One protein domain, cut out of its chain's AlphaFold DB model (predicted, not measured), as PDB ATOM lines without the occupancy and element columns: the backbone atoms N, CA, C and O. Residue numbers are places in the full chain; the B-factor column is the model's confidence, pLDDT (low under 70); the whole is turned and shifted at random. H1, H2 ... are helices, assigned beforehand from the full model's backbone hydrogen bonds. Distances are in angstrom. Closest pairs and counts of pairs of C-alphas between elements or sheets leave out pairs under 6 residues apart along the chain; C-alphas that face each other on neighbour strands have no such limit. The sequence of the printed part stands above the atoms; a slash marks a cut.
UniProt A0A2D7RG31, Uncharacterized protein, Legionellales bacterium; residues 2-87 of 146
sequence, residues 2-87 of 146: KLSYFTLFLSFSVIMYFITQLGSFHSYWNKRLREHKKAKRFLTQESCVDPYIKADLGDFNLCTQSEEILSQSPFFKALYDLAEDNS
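Overview. This is residues 2 to 87 of the 146 residues of an uncharacterized protein of Legionellales bacterium (UniProt A0A2D7RG31). One very long helix, H1, makes the length of the domain; its residues 2 to 20 stick out free, and the rest of the chain folds back over its other half. At the end of H1 the chain turns through two short helices, H2 and H3, and returns with H4 and then H5, which pack on H1 one after the other at a slant. The printed part has 86 residues with five named helices, H1 to H5 in order, and no named strand: all helix. The whole is extended, a rod spanning 76 by 20 by 13 A, with a radius of gyration of the C-alphas of 20.9 A.

Along the chain. H1, residues 2 to 43, runs 62.1 A from C-alpha 2 at (-75.233, 56.810, 11.598) to C-alpha 43 at (-32.679, 11.733, 7.989). H2 is residues 46 to 49 and H3 residues 51 to 56. H4, residues 62 to 71, is 14.3 A long. H5, residues 74 to 85, is 16.4 A long and ends at C-alpha 85 at (-53.404, 29.401, 20.968).

Arrangement. H1 touches H5 with residues 24 to 36 alone, closest at the C-alphas of Trp 29 and Ala 78, 5.1 A; they run opposite ways at a steep tilt of 53 degrees. H1 touches H4 with residues 35 to 43 alone, closest at the C-alphas of Ala 39 and Ser 66, 4.6 A, opposite ways at a steep tilt of 41 degrees. H2 and H3 only just touch, only at the corner, with 3 pairs of C-alphas within 8 A, the closest Cys 48 and Lys 54 at 5.8 A. H4 and H5 are apart. Every O i to N i+4 pair is within hydrogen-bond range in H1, H3, H4 and H5; H2 is too short for one.

Size, cuts and confidence. The C-alphas farthest apart, Lys 2 and Tyr 52, are 75.6 A apart. The printed part has no cut, and its four links are tight. The model's pLDDT is under 70 at residues 2 to 3, 59 to 61 and 83 to 87.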
ATOM      1  N   LYS A   2     -75.766  57.580  10.443       52.44
ATOM      2  CA  LYS A   2     -75.233  56.810  11.598       52.44
ATOM      3  C   LYS A   2     -75.067  55.297  11.342       52.44
ATOM      4  O   LYS A   2     -74.071  54.718  11.758       52.44
ATOM      5  N   LEU A   3     -75.981  54.690  10.580       56.72
ATOM      6  CA  LEU A   3     -75.913  53.268  10.218       56.72
ATOM      7  C   LEU A   3     -74.713  52.932   9.304       56.72
ATOM      8  O   LEU A   3     -74.139  51.860   9.431       56.72
ATOM      9  N   SER A   4     -74.292  53.871   8.444       73.88
ATOM     10  CA  SER A   4     -73.179  53.676   7.499       73.88
ATOM     11  C   SER A   4     -71.804  53.733   8.172       73.88
ATOM     12  O   SER A   4     -70.878  53.055   7.737       73.88
ATOM     13  N   TYR A   5     -71.656  54.535   9.231       81.31
ATOM     14  CA  TYR A   5     -70.413  54.594  10.007       81.31
ATOM     15  C   TYR A   5     -70.220  53.337  10.858       81.31
ATOM     16  O   TYR A   5     -69.111  52.817  10.945       81.31
ATOM     17  N   PHE A   6     -71.304  52.816  11.437       81.81
ATOM     18  CA  PHE A   6     -71.266  51.591  12.232       81.81
ATOM     19  C   PHE A   6     -70.866  50.367  11.394       81.81
ATOM     20  O   PHE A   6     -70.017  49.582  11.812       81.81
ATOM     21  N   THR A   7     -71.403  50.237  10.176       81.44
ATOM     22  CA  THR A   7     -71.020  49.156   9.253       81.44
ATOM     23  C   THR A   7     -69.566  49.259   8.801       81.44
ATOM     24  O   THR A   7     -68.880  48.241   8.730       81.44
ATOM     25  N   LEU A   8     -69.068  50.474   8.541       83.69
ATOM     26  CA  LEU A   8     -67.662  50.691   8.185       83.69
ATOM     27  C   LEU A   8     -66.727  50.319   9.339       83.69
ATOM     28  O   LEU A   8     -65.757  49.596   9.122       83.69
ATOM     29  N   PHE A   9     -67.052  50.732  10.565       86.69
ATOM     30  CA  PHE A   9     -66.263  50.394  11.748       86.69
ATOM     31  C   PHE A   9     -66.203  48.879  11.983       86.69
ATOM     32  O   PHE A   9     -65.112  48.327  12.107       86.69
ATOM     33  N   LEU A  10     -67.349  48.189  11.937       84.88
ATOM     34  CA  LEU A  10     -67.395  46.729  12.056       84.88
ATOM     35  C   LEU A  10     -66.567  46.032  10.971       84.88
ATOM     36  O   LEU A  10     -65.801  45.121  11.278       84.88
ATOM     37  N   SER A  11     -66.677  46.475   9.716       86.06
ATOM     38  CA  SER A  11     -65.898  45.893   8.618       86.06
ATOM     39  C   SER A  11     -64.390  46.069   8.822       86.06
ATOM     40  O   SER A  11     -63.622  45.131   8.616       86.06
ATOM     41  N   PHE A  12     -63.967  47.233   9.317       87.88
ATOM     42  CA  PHE A  12     -62.567  47.529   9.593       87.88
ATOM     43  C   PHE A  12     -62.022  46.696  10.759       87.88
ATOM     44  O   PHE A  12     -60.930  46.137  10.657       87.88
ATOM     45  N   SER A  13     -62.795  46.543  11.839       84.56
ATOM     46  CA  SER A  13     -62.423  45.692  12.974       84.56
ATOM     47  C   SER A  13     -62.255  44.227  12.565       84.56
ATOM     48  O   SER A  13     -61.303  43.578  12.993       84.56
ATOM     49  N   VAL A  14     -63.135  43.716  11.698       85.00
ATOM     50  CA  VAL A  14     -63.032  42.352  11.163       85.00
ATOM     51  C   VAL A  14     -61.763  42.189  10.321       85.00
ATOM     52  O   VAL A  14     -61.034  41.215  10.499       85.00
ATOM     53  N   ILE A  15     -61.448  43.153   9.453       83.44
ATOM     54  CA  ILE A  15     -60.225  43.121   8.633       83.44
ATOM     55  C   ILE A  15     -58.973  43.112   9.516       83.44
ATOM     56  O   ILE A  15     -58.081  42.291   9.306       83.44
ATOM     57  N   MET A  16     -58.914  43.982  10.528       83.69
ATOM     58  CA  MET A  16     -57.769  44.041  11.442       83.69
ATOM     59  C   MET A  16     -57.595  42.741  12.225       83.69
ATOM     60  O   MET A  16     -56.474  42.253  12.345       83.69
ATOM     61  N   TYR A  17     -58.696  42.125  12.663       82.88
ATOM     62  CA  TYR A  17     -58.660  40.808  13.291       82.88
ATOM     63  C   TYR A  17     -58.028  39.755  12.369       82.88
ATOM     64  O   TYR A  17     -57.107  39.052  12.784       82.88
ATOM     65  N   PHE A  18     -58.451  39.677  11.102       80.44
ATOM     66  CA  PHE A  18     -57.865  38.733  10.146       80.44
ATOM     67  C   PHE A  18     -56.370  38.977   9.909       80.44
ATOM     68  O   PHE A  18     -55.602  38.017   9.855       80.44
ATOM     69  N   ILE A  19     -55.936  40.238   9.813       82.00
ATOM     70  CA  ILE A  19     -54.516  40.583   9.646       82.00
ATOM     71  C   ILE A  19     -53.694  40.092  10.843       82.00
ATOM     72  O   ILE A  19     -52.644  39.476  10.652       82.00
ATOM     73  N   THR A  20     -54.181  40.304  12.068       81.06
ATOM     74  CA  THR A  20     -53.516  39.805  13.279       81.06
ATOM     75  C   THR A  20     -53.388  38.281  13.257       81.06
ATOM     76  O   THR A  20     -52.304  37.759  13.516       81.06
ATOM     77  N   GLN A  21     -54.447  37.562  12.868       80.00
ATOM     78  CA  GLN A  21     -54.411  36.098  12.799       80.00
ATOM     79  C   GLN A  21     -53.454  35.575  11.720       80.00
ATOM     80  O   GLN A  21     -52.733  34.605  11.954       80.00
ATOM     81  N   LEU A  22     -53.388  36.235  10.561       79.69
ATOM     82  CA  LEU A  22     -52.431  35.891   9.506       79.69
ATOM     83  C   LEU A  22     -50.981  36.114   9.949       79.69
ATOM     84  O   LEU A  22     -50.111  35.302   9.628       79.69
ATOM     85  N   GLY A  23     -50.716  37.180  10.709       81.31
ATOM     86  CA  GLY A  23     -49.397  37.446  11.283       81.31
ATOM     87  C   GLY A  23     -48.950  36.340  12.242       81.31
ATOM     88  O   GLY A  23     -47.855  35.790  12.092       81.31
ATOM     89  N   SER A  24     -49.825  35.952  13.172       78.75
ATOM     90  CA  SER A  24     -49.570  34.838  14.090       78.75
ATOM     91  C   SER A  24     -49.366  33.524  13.333       78.75
ATOM     92  O   SER A  24     -48.367  32.838  13.554       78.75
ATOM     93  N   PHE A  25     -50.232  33.215  12.360       83.44
ATOM     94  CA  PHE A  25     -50.104  32.027  11.510       83.44
ATOM     95  C   PHE A  25     -48.743  31.959  10.812       83.44
ATOM     96  O   PHE A  25     -48.091  30.915  10.815       83.44
ATOM     97  N   HIS A  26     -48.286  33.075  10.243       86.06
ATOM     98  CA  HIS A  26     -47.010  33.136   9.538       86.06
ATOM     99  C   HIS A  26     -45.823  32.790  10.453       86.06
ATOM    100  O   HIS A  26     -44.892  32.098  10.031       86.06
ATOM    101  N   SER A  27     -45.872  33.210  11.721       87.50
ATOM    102  CA  SER A  27     -44.857  32.861  12.722       87.50
ATOM    103  C   SER A  27     -44.813  31.350  12.991       87.50
ATOM    104  O   SER A  27     -43.742  30.734  12.894       87.50
ATOM    105  N   TYR A  28     -45.971  30.725  13.241       85.75
ATOM    106  CA  TYR A  28     -46.074  29.275  13.461       85.75
ATOM    107  C   TYR A  28     -45.661  28.473  12.226       85.75
ATOM    108  O   TYR A  28     -44.871  27.532  12.332       85.75
ATOM    109  N   TRP A  29     -46.106  28.893  11.042       88.00
ATOM    110  CA  TRP A  29     -45.718  28.296   9.768       88.00
ATOM    111  C   TRP A  29     -44.200  28.308   9.577       88.00
ATOM    112  O   TRP A  29     -43.597  27.266   9.320       88.00
ATOM    113  N   ASN A  30     -43.545  29.451   9.785       90.31
ATOM    114  CA  ASN A  30     -42.091  29.556   9.656       90.31
ATOM    115  C   ASN A  30     -41.345  28.724  10.705       90.31
ATOM    116  O   ASN A  30     -40.250  28.218  10.437       90.31
ATOM    117  N   LYS A  31     -41.897  28.576  11.913       90.44
ATOM    118  CA  LYS A  31     -41.342  27.684  12.938       90.44
ATOM    119  C   LYS A  31     -41.418  26.221  12.485       90.44
ATOM    120  O   LYS A  31     -40.373  25.575  12.395       90.44
ATOM    121  N   ARG A  32     -42.601  25.734  12.098       87.19
ATOM    122  CA  ARG A  32     -42.808  24.346  11.643       87.19
ATOM    123  C   ARG A  32     -42.063  24.021  10.355       87.19
ATOM    124  O   ARG A  32     -41.480  22.950  10.236       87.19
ATOM    125  N   LEU A  33     -41.975  24.966   9.423       90.31
ATOM    126  CA  LEU A  33     -41.190  24.800   8.202       90.31
ATOM    127  C   LEU A  33     -39.691  24.639   8.503       90.31
ATOM    128  O   LEU A  33     -39.005  23.855   7.843       90.31
ATOM    129  N   ARG A  34     -39.163  25.362   9.501       91.50
ATOM    130  CA  ARG A  34     -37.771  25.201   9.954       91.50
ATOM    131  C   ARG A  34     -37.549  23.843  10.616       91.50
ATOM    132  O   ARG A  34     -36.542  23.210  10.317       91.50
ATOM    133  N   GLU A  35     -38.471  23.387  11.459       88.88
ATOM    134  CA  GLU A  35     -38.423  22.052  12.079       88.88
ATOM    135  C   GLU A  35     -38.450  20.942  11.020       88.88
ATOM    136  O   GLU A  35     -37.563  20.095  11.000       88.88
ATOM    137  N   HIS A  36     -39.363  21.024  10.053       91.12
ATOM    138  CA  HIS A  36     -39.467  20.068   8.951       91.12
ATOM    139  C   HIS A  36     -38.201  20.040   8.072       91.12
ATOM    140  O   HIS A  36     -37.735  18.980   7.653       91.12
ATOM    141  N   LYS A  37     -37.585  21.202   7.800       90.88
ATOM    142  CA  LYS A  37     -36.296  21.270   7.083       90.88
ATOM    143  C   LYS A  37     -35.148  20.652   7.885       90.88
ATOM    144  O   LYS A  37     -34.280  20.021   7.285       90.88
ATOM    145  N   LYS A  38     -35.125  20.839   9.209       89.25
ATOM    146  CA  LYS A  38     -34.126  20.221  10.094       89.25
ATOM    147  C   LYS A  38     -34.291  18.703  10.117       89.25
ATOM    148  O   LYS A  38     -33.318  18.015   9.838       89.25
ATOM    149  N   ALA A  39     -35.507  18.205  10.336       88.69
ATOM    150  CA  ALA A  39     -35.826  16.775  10.316       88.69
ATOM    151  C   ALA A  39     -35.394  16.114   8.996       88.69
ATOM    152  O   ALA A  39     -34.704  15.098   9.000       88.69
ATOM    153  N   LYS A  40     -35.678  16.762   7.857       89.62
ATOM    154  CA  LYS A  40     -35.227  16.284   6.541       89.62
ATOM    155  C   LYS A  40     -33.707  16.162   6.427       89.62
ATOM    156  O   LYS A  40     -33.233  15.207   5.829       89.62
ATOM    157  N   ARG A  41     -32.944  17.111   6.980       88.19
ATOM    158  CA  ARG A  41     -31.473  17.033   6.984       88.19
ATOM    159  C   ARG A  41     -30.951  15.947   7.924       88.19
ATOM    160  O   ARG A  41     -29.958  15.312   7.590       88.19
ATOM    161  N   PHE A  42     -31.604  15.727   9.062       86.38
ATOM    162  CA  PHE A  42     -31.217  14.667   9.995       86.38
ATOM    163  C   PHE A  42     -31.393  13.276   9.385       86.38
ATOM    164  O   PHE A  42     -30.483  12.466   9.479       86.38
ATOM    165  N   LEU A  43     -32.485  13.027   8.658       85.88
ATOM    166  CA  LEU A  43     -32.679  11.733   7.989       85.88
ATOM    167  C   LEU A  43     -31.686  11.449   6.861       85.88
ATOM    168  O   LEU A  43     -31.502  10.296   6.494       85.88
ATOM    169  N   THR A  44     -31.039  12.479   6.312       86.31
ATOM    170  CA  THR A  44     -29.983  12.296   5.304       86.31
ATOM    171  C   THR A  44     -28.604  12.019   5.904       86.31
ATOM    172  O   THR A  44     -27.664  11.800   5.148       86.31
ATOM    173  N   GLN A  45     -28.447  12.062   7.232       86.19
ATOM    174  CA  GLN A  45     -27.183  11.721   7.885       86.19
ATOM    175  C   GLN A  45     -26.987  10.204   7.942       86.19
ATOM    176  O   GLN A  45     -27.945   9.449   8.099       86.19
ATOM    177  N   GLU A  46     -25.729   9.766   7.870       79.25
ATOM    178  CA  GLU A  46     -25.351   8.345   7.843       79.25
ATOM    179  C   GLU A  46     -25.885   7.560   9.051       79.25
ATOM    180  O   GLU A  46     -26.277   6.406   8.906       79.25
ATOM    181  N   SER A  47     -26.029   8.213  10.208       79.69
ATOM    182  CA  SER A  47     -26.601   7.628  11.426       79.69
ATOM    183  C   SER A  47     -28.056   7.164  11.291       79.69
ATOM    184  O   SER A  47     -28.465   6.254  12.009       79.69
ATOM    185  N   CYS A  48     -28.843   7.779  10.401       78.44
ATOM    186  CA  CYS A  48     -30.236   7.395  10.150       78.44
ATOM    187  C   CYS A  48     -30.407   6.534   8.889       78.44
ATOM    188  O   CYS A  48     -31.450   5.898   8.735       78.44
ATOM    189  N   VAL A  49     -29.415   6.533   7.993       84.00
ATOM    190  CA  VAL A  49     -29.431   5.764   6.739       84.00
ATOM    191  C   VAL A  49     -28.920   4.340   6.961       84.00
ATOM    192  O   VAL A  49     -29.461   3.409   6.365       84.00
ATOM    193  N   ASP A  50     -27.913   4.158   7.819       86.44
ATOM    194  CA  ASP A  50     -27.361   2.839   8.118       86.44
ATOM    195  C   ASP A  50     -28.262   2.071   9.110       86.44
ATOM    196  O   ASP A  50     -28.431   2.503  10.258       86.44
ATOM    197  N   PRO A  51     -28.841   0.921   8.713       80.62
ATOM    198  CA  PRO A  51     -29.700   0.124   9.583       80.62
ATOM    199  C   PRO A  51     -28.964  -0.468  10.793       80.62
ATOM    200  O   PRO A  51     -29.604  -0.697  11.818       80.62
ATOM    201  N   TYR A  52     -27.650  -0.704  10.706       82.69
ATOM    202  CA  TYR A  52     -26.866  -1.256  11.813       82.69
ATOM    203  C   TYR A  52     -26.726  -0.230  12.942       82.69
ATOM    204  O   TYR A  52     -27.037  -0.521  14.096       82.69
ATOM    205  N   ILE A  53     -26.356   1.004  12.589       78.88
ATOM    206  CA  ILE A  53     -26.260   2.120  13.538       78.88
ATOM    207  C   ILE A  53     -27.655   2.475  14.069       78.88
ATOM    208  O   ILE A  53     -27.832   2.668  15.269       78.88
ATOM    209  N   LYS A  54     -28.682   2.494  13.207       76.06
ATOM    210  CA  LYS A  54     -30.066   2.786  13.615       76.06
ATOM    211  C   LYS A  54     -30.596   1.794  14.659       76.06
ATOM    212  O   LYS A  54     -31.309   2.226  15.563       76.06
ATOM    213  N   ALA A  55     -30.251   0.509  14.546       78.88
ATOM    214  CA  ALA A  55     -30.650  -0.526  15.499       78.88
ATOM    215  C   ALA A  55     -29.952  -0.384  16.864       78.88
ATOM    216  O   ALA A  55     -30.575  -0.650  17.890       78.88
ATOM    217  N   ASP A  56     -28.700   0.082  16.880       81.06
ATOM    218  CA  ASP A  56     -27.908   0.262  18.105       81.06
ATOM    219  C   ASP A  56     -28.411   1.436  18.972       81.06
ATOM    220  O   ASP A  56     -28.352   1.391  20.199       81.06
ATOM    221  N   LEU A  57     -28.994   2.473  18.352       75.44
ATOM    222  CA  LEU A  57     -29.559   3.633  19.064       75.44
ATOM    223  C   LEU A  57     -30.932   3.381  19.735       75.44
ATOM    224  O   LEU A  57     -31.362   4.201  20.551       75.44
ATOM    225  N   GLY A  58     -31.628   2.281  19.421       70.94
ATOM    226  CA  GLY A  58     -32.914   1.906  20.034       70.94
ATOM    227  C   GLY A  58     -34.089   2.886  19.811       70.94
ATOM    228  O   GLY A  58     -34.072   3.724  18.910       70.94
ATOM    229  N   ASP A  59     -35.132   2.786  20.654       63.56
ATOM    230  CA  ASP A  59     -36.396   3.561  20.563       63.56
ATOM    231  C   ASP A  59     -36.255   5.071  20.852       63.56
ATOM    232  O   ASP A  59     -37.162   5.852  20.563       63.56
ATOM    233  N   PHE A  60     -35.116   5.519  21.388       60.25
ATOM    234  CA  PHE A  60     -34.836   6.936  21.665       60.25
ATOM    235  C   PHE A  60     -34.142   7.657  20.501       60.25
ATOM    236  O   PHE A  60     -33.558   8.731  20.675       60.25
ATOM    237  N   ASN A  61     -34.190   7.085  19.300       69.38
ATOM    238  CA  ASN A  61     -33.465   7.633  18.171       69.38
ATOM    239  C   ASN A  61     -34.188   8.852  17.563       69.38
ATOM    240  O   ASN A  61     -35.325   8.777  17.093       69.38
ATOM    241  N   LEU A  62     -33.477   9.983  17.505       80.56
ATOM    242  CA  LEU A  62     -33.877  11.222  16.819       80.56
ATOM    243  C   LEU A  62     -34.311  10.984  15.359       80.56
ATOM    244  O   LEU A  62     -35.061  11.791  14.801       80.56
ATOM    245  N   CYS A  63     -33.874   9.879  14.747       82.81
ATOM    246  CA  CYS A  63     -34.317   9.444  13.426       82.81
ATOM    247  C   CYS A  63     -35.832   9.173  13.378       82.81
ATOM    248  O   CYS A  63     -36.513   9.717  12.512       82.81
ATOM    249  N   THR A  64     -36.391   8.419  14.331       84.81
ATOM    250  CA  THR A  64     -37.829   8.080  14.359       84.81
ATOM    251  C   THR A  64     -38.686   9.325  14.584       84.81
ATOM    252  O   THR A  64     -39.681   9.541  13.896       84.81
ATOM    253  N   GLN A  65     -38.248  10.216  15.478       85.19
ATOM    254  CA  GLN A  65     -38.920  11.499  15.700       85.19
ATOM    255  C   GLN A  65     -38.876  12.394  14.450       85.19
ATOM    256  O   GLN A  65     -39.836  13.096  14.138       85.19
ATOM    257  N   SER A  66     -37.767  12.370  13.707       85.56
ATOM    258  CA  SER A  66     -37.632  13.132  12.462       85.56
ATOM    259  C   SER A  66     -38.530  12.576  11.350       85.56
ATOM    260  O   SER A  66     -39.124  13.363  10.613       85.56
ATOM    261  N   GLU A  67     -38.670  11.249  11.253       85.56
ATOM    262  CA  GLU A  67     -39.634  10.576  10.366       85.56
ATOM    263  C   GLU A  67     -41.077  10.965  10.719       85.56
ATOM    264  O   GLU A  67     -41.852  11.333   9.834       85.56
ATOM    265  N   GLU A  68     -41.425  10.989  12.008       86.69
ATOM    266  CA  GLU A  68     -42.754  11.401  12.465       86.69
ATOM    267  C   GLU A  68     -43.057  12.865  12.105       86.69
ATOM    268  O   GLU A  68     -44.127  13.168  11.574       86.69
ATOM    269  N   ILE A  69     -42.106  13.782  12.305       85.19
ATOM    270  CA  ILE A  69     -42.260  15.199  11.931       85.19
ATOM    271  C   ILE A  69     -42.465  15.359  10.416       85.19
ATOM    272  O   ILE A  69     -43.217  16.236   9.989       85.19
ATOM    273  N   LEU A  70     -41.819  14.522   9.600       86.81
ATOM    274  CA  LEU A  70     -41.975  14.505   8.142       86.81
ATOM    275  C   LEU A  70     -43.291  13.878   7.672       86.81
ATOM    276  O   LEU A  70     -43.762  14.213   6.586       86.81
ATOM    277  N   SER A  71     -43.897  13.001   8.475       85.44
ATOM    278  CA  SER A  71     -45.192  12.387   8.154       85.44
ATOM    279  C   SER A  71     -46.350  13.394   8.162       85.44
ATOM    280  O   SER A  71     -47.376  13.176   7.517       85.44
ATOM    281  N   GLN A  72     -46.187  14.524   8.858       83.44
ATOM    282  CA  GLN A  72     -47.211  15.553   9.007       83.44
ATOM    283  C   GLN A  72     -46.865  16.790   8.176       83.44
ATOM    284  O   GLN A  72     -45.774  17.352   8.268       83.44
ATOM    285  N   SER A  73     -47.828  17.282   7.392       83.81
ATOM    286  CA  SER A  73     -47.623  18.527   6.652       83.81
ATOM    287  C   SER A  73     -47.507  19.719   7.620       83.81
ATOM    288  O   SER A  73     -48.367  19.894   8.496       83.81
ATOM    289  N   PRO A  74     -46.497  20.596   7.441       82.31
ATOM    290  CA  PRO A  74     -46.274  21.747   8.316       82.31
ATOM    291  C   PRO A  74     -47.450  22.733   8.300       82.31
ATOM    292  O   PRO A  74     -47.574  23.550   9.209       82.31
ATOM    293  N   PHE A  75     -48.328  22.647   7.293       78.69
ATOM    294  CA  PHE A  75     -49.451  23.570   7.105       78.69
ATOM    295  C   PHE A  75     -50.556  23.275   8.095       78.69
ATOM    296  O   PHE A  75     -50.965  24.144   8.862       78.69
ATOM    297  N   PHE A  76     -50.977  22.013   8.122       76.94
ATOM    298  CA  PHE A  76     -51.989  21.544   9.052       76.94
ATOM    299  C   PHE A  76     -51.502  21.658  10.495       76.94
ATOM    300  O   PHE A  76     -52.275  22.059  11.357       76.94
ATOM    301  N   LYS A  77     -50.211  21.404  10.751       81.00
ATOM    302  CA  LYS A  77     -49.637  21.571  12.091       81.00
ATOM    303  C   LYS A  77     -49.628  23.031  12.549       81.00
ATOM    304  O   LYS A  77     -50.009  23.308  13.677       81.00
ATOM    305  N   ALA A  78     -49.256  23.966  11.674       81.88
ATOM    306  CA  ALA A  78     -49.279  25.393  11.991       81.88
ATOM    307  C   ALA A  78     -50.705  25.929  12.199       81.88
ATOM    308  O   ALA A  78     -50.917  26.771  13.068       81.88
ATOM    309  N   LEU A  79     -51.684  25.436  11.432       77.69
ATOM    310  CA  LEU A  79     -53.099  25.752  11.654       77.69
ATOM    311  C   LEU A  79     -53.596  25.210  12.994       77.69
ATOM    312  O   LEU A  79     -54.333  25.903  13.689       77.69
ATOM    313  N   TYR A  80     -53.184  23.996  13.356       75.69
ATOM    314  CA  TYR A  80     -53.523  23.390  14.638       75.69
ATOM    315  C   TYR A  80     -52.941  24.192  15.808       75.69
ATOM    316  O   TYR A  80     -53.682  24.556  16.713       75.69
ATOM    317  N   ASP A  81     -51.652  24.543  15.751       74.38
ATOM    318  CA  ASP A  81     -50.993  25.352  16.787       74.38
ATOM    319  C   ASP A  81     -51.661  26.740  16.931       74.38
ATOM    320  O   ASP A  81     -51.865  27.221  18.042       74.38
ATOM    321  N   LEU A  82     -52.050  27.372  15.814       74.12
ATOM    322  CA  LEU A  82     -52.779  28.646  15.827       74.12
ATOM    323  C   LEU A  82     -54.176  28.502  16.448       74.12
ATOM    324  O   LEU A  82     -54.612  29.373  17.195       74.12
ATOM    325  N   ALA A  83     -54.890  27.423  16.120       68.12
ATOM    326  CA  ALA A  83     -56.204  27.140  16.684       68.12
ATOM    327  C   ALA A  83     -56.129  26.820  18.183       68.12
ATOM    328  O   ALA A  83     -57.057  27.141  18.911       68.12
ATOM    329  N   GLU A  84     -55.041  26.206  18.647       69.00
ATOM    330  CA  GLU A  84     -54.818  25.917  20.063       69.00
ATOM    331  C   GLU A  84     -54.517  27.187  20.878       69.00
ATOM    332  O   GLU A  84     -55.024  27.337  21.991       69.00
ATOM    333  N   ASP A  85     -53.756  28.131  20.313       69.38
ATOM    334  CA  ASP A  85     -53.404  29.401  20.968       69.38
ATOM    335  C   ASP A  85     -54.575  30.401  20.982       69.38
ATOM    336  O   ASP A  85     -54.868  31.070  21.977       69.38
ATOM    337  N   ASN A  86     -55.325  30.459  19.883       63.19
ATOM    338  CA  ASN A  86     -56.557  31.221  19.813       63.19
ATOM    339  C   ASN A  86     -57.627  30.396  20.541       63.19
ATOM    340  O   ASN A  86     -58.144  29.465  19.953       63.19
ATOM    341  N   SER A  87     -57.938  30.712  21.804       54.88
ATOM    342  CA  SER A  87     -58.861  30.038  22.763       54.88
ATOM    343  C   SER A  87     -60.142  29.304  22.271       54.88
ATOM    344  O   SER A  87     -60.798  28.642  23.075       54.88
TER     345      SER A  87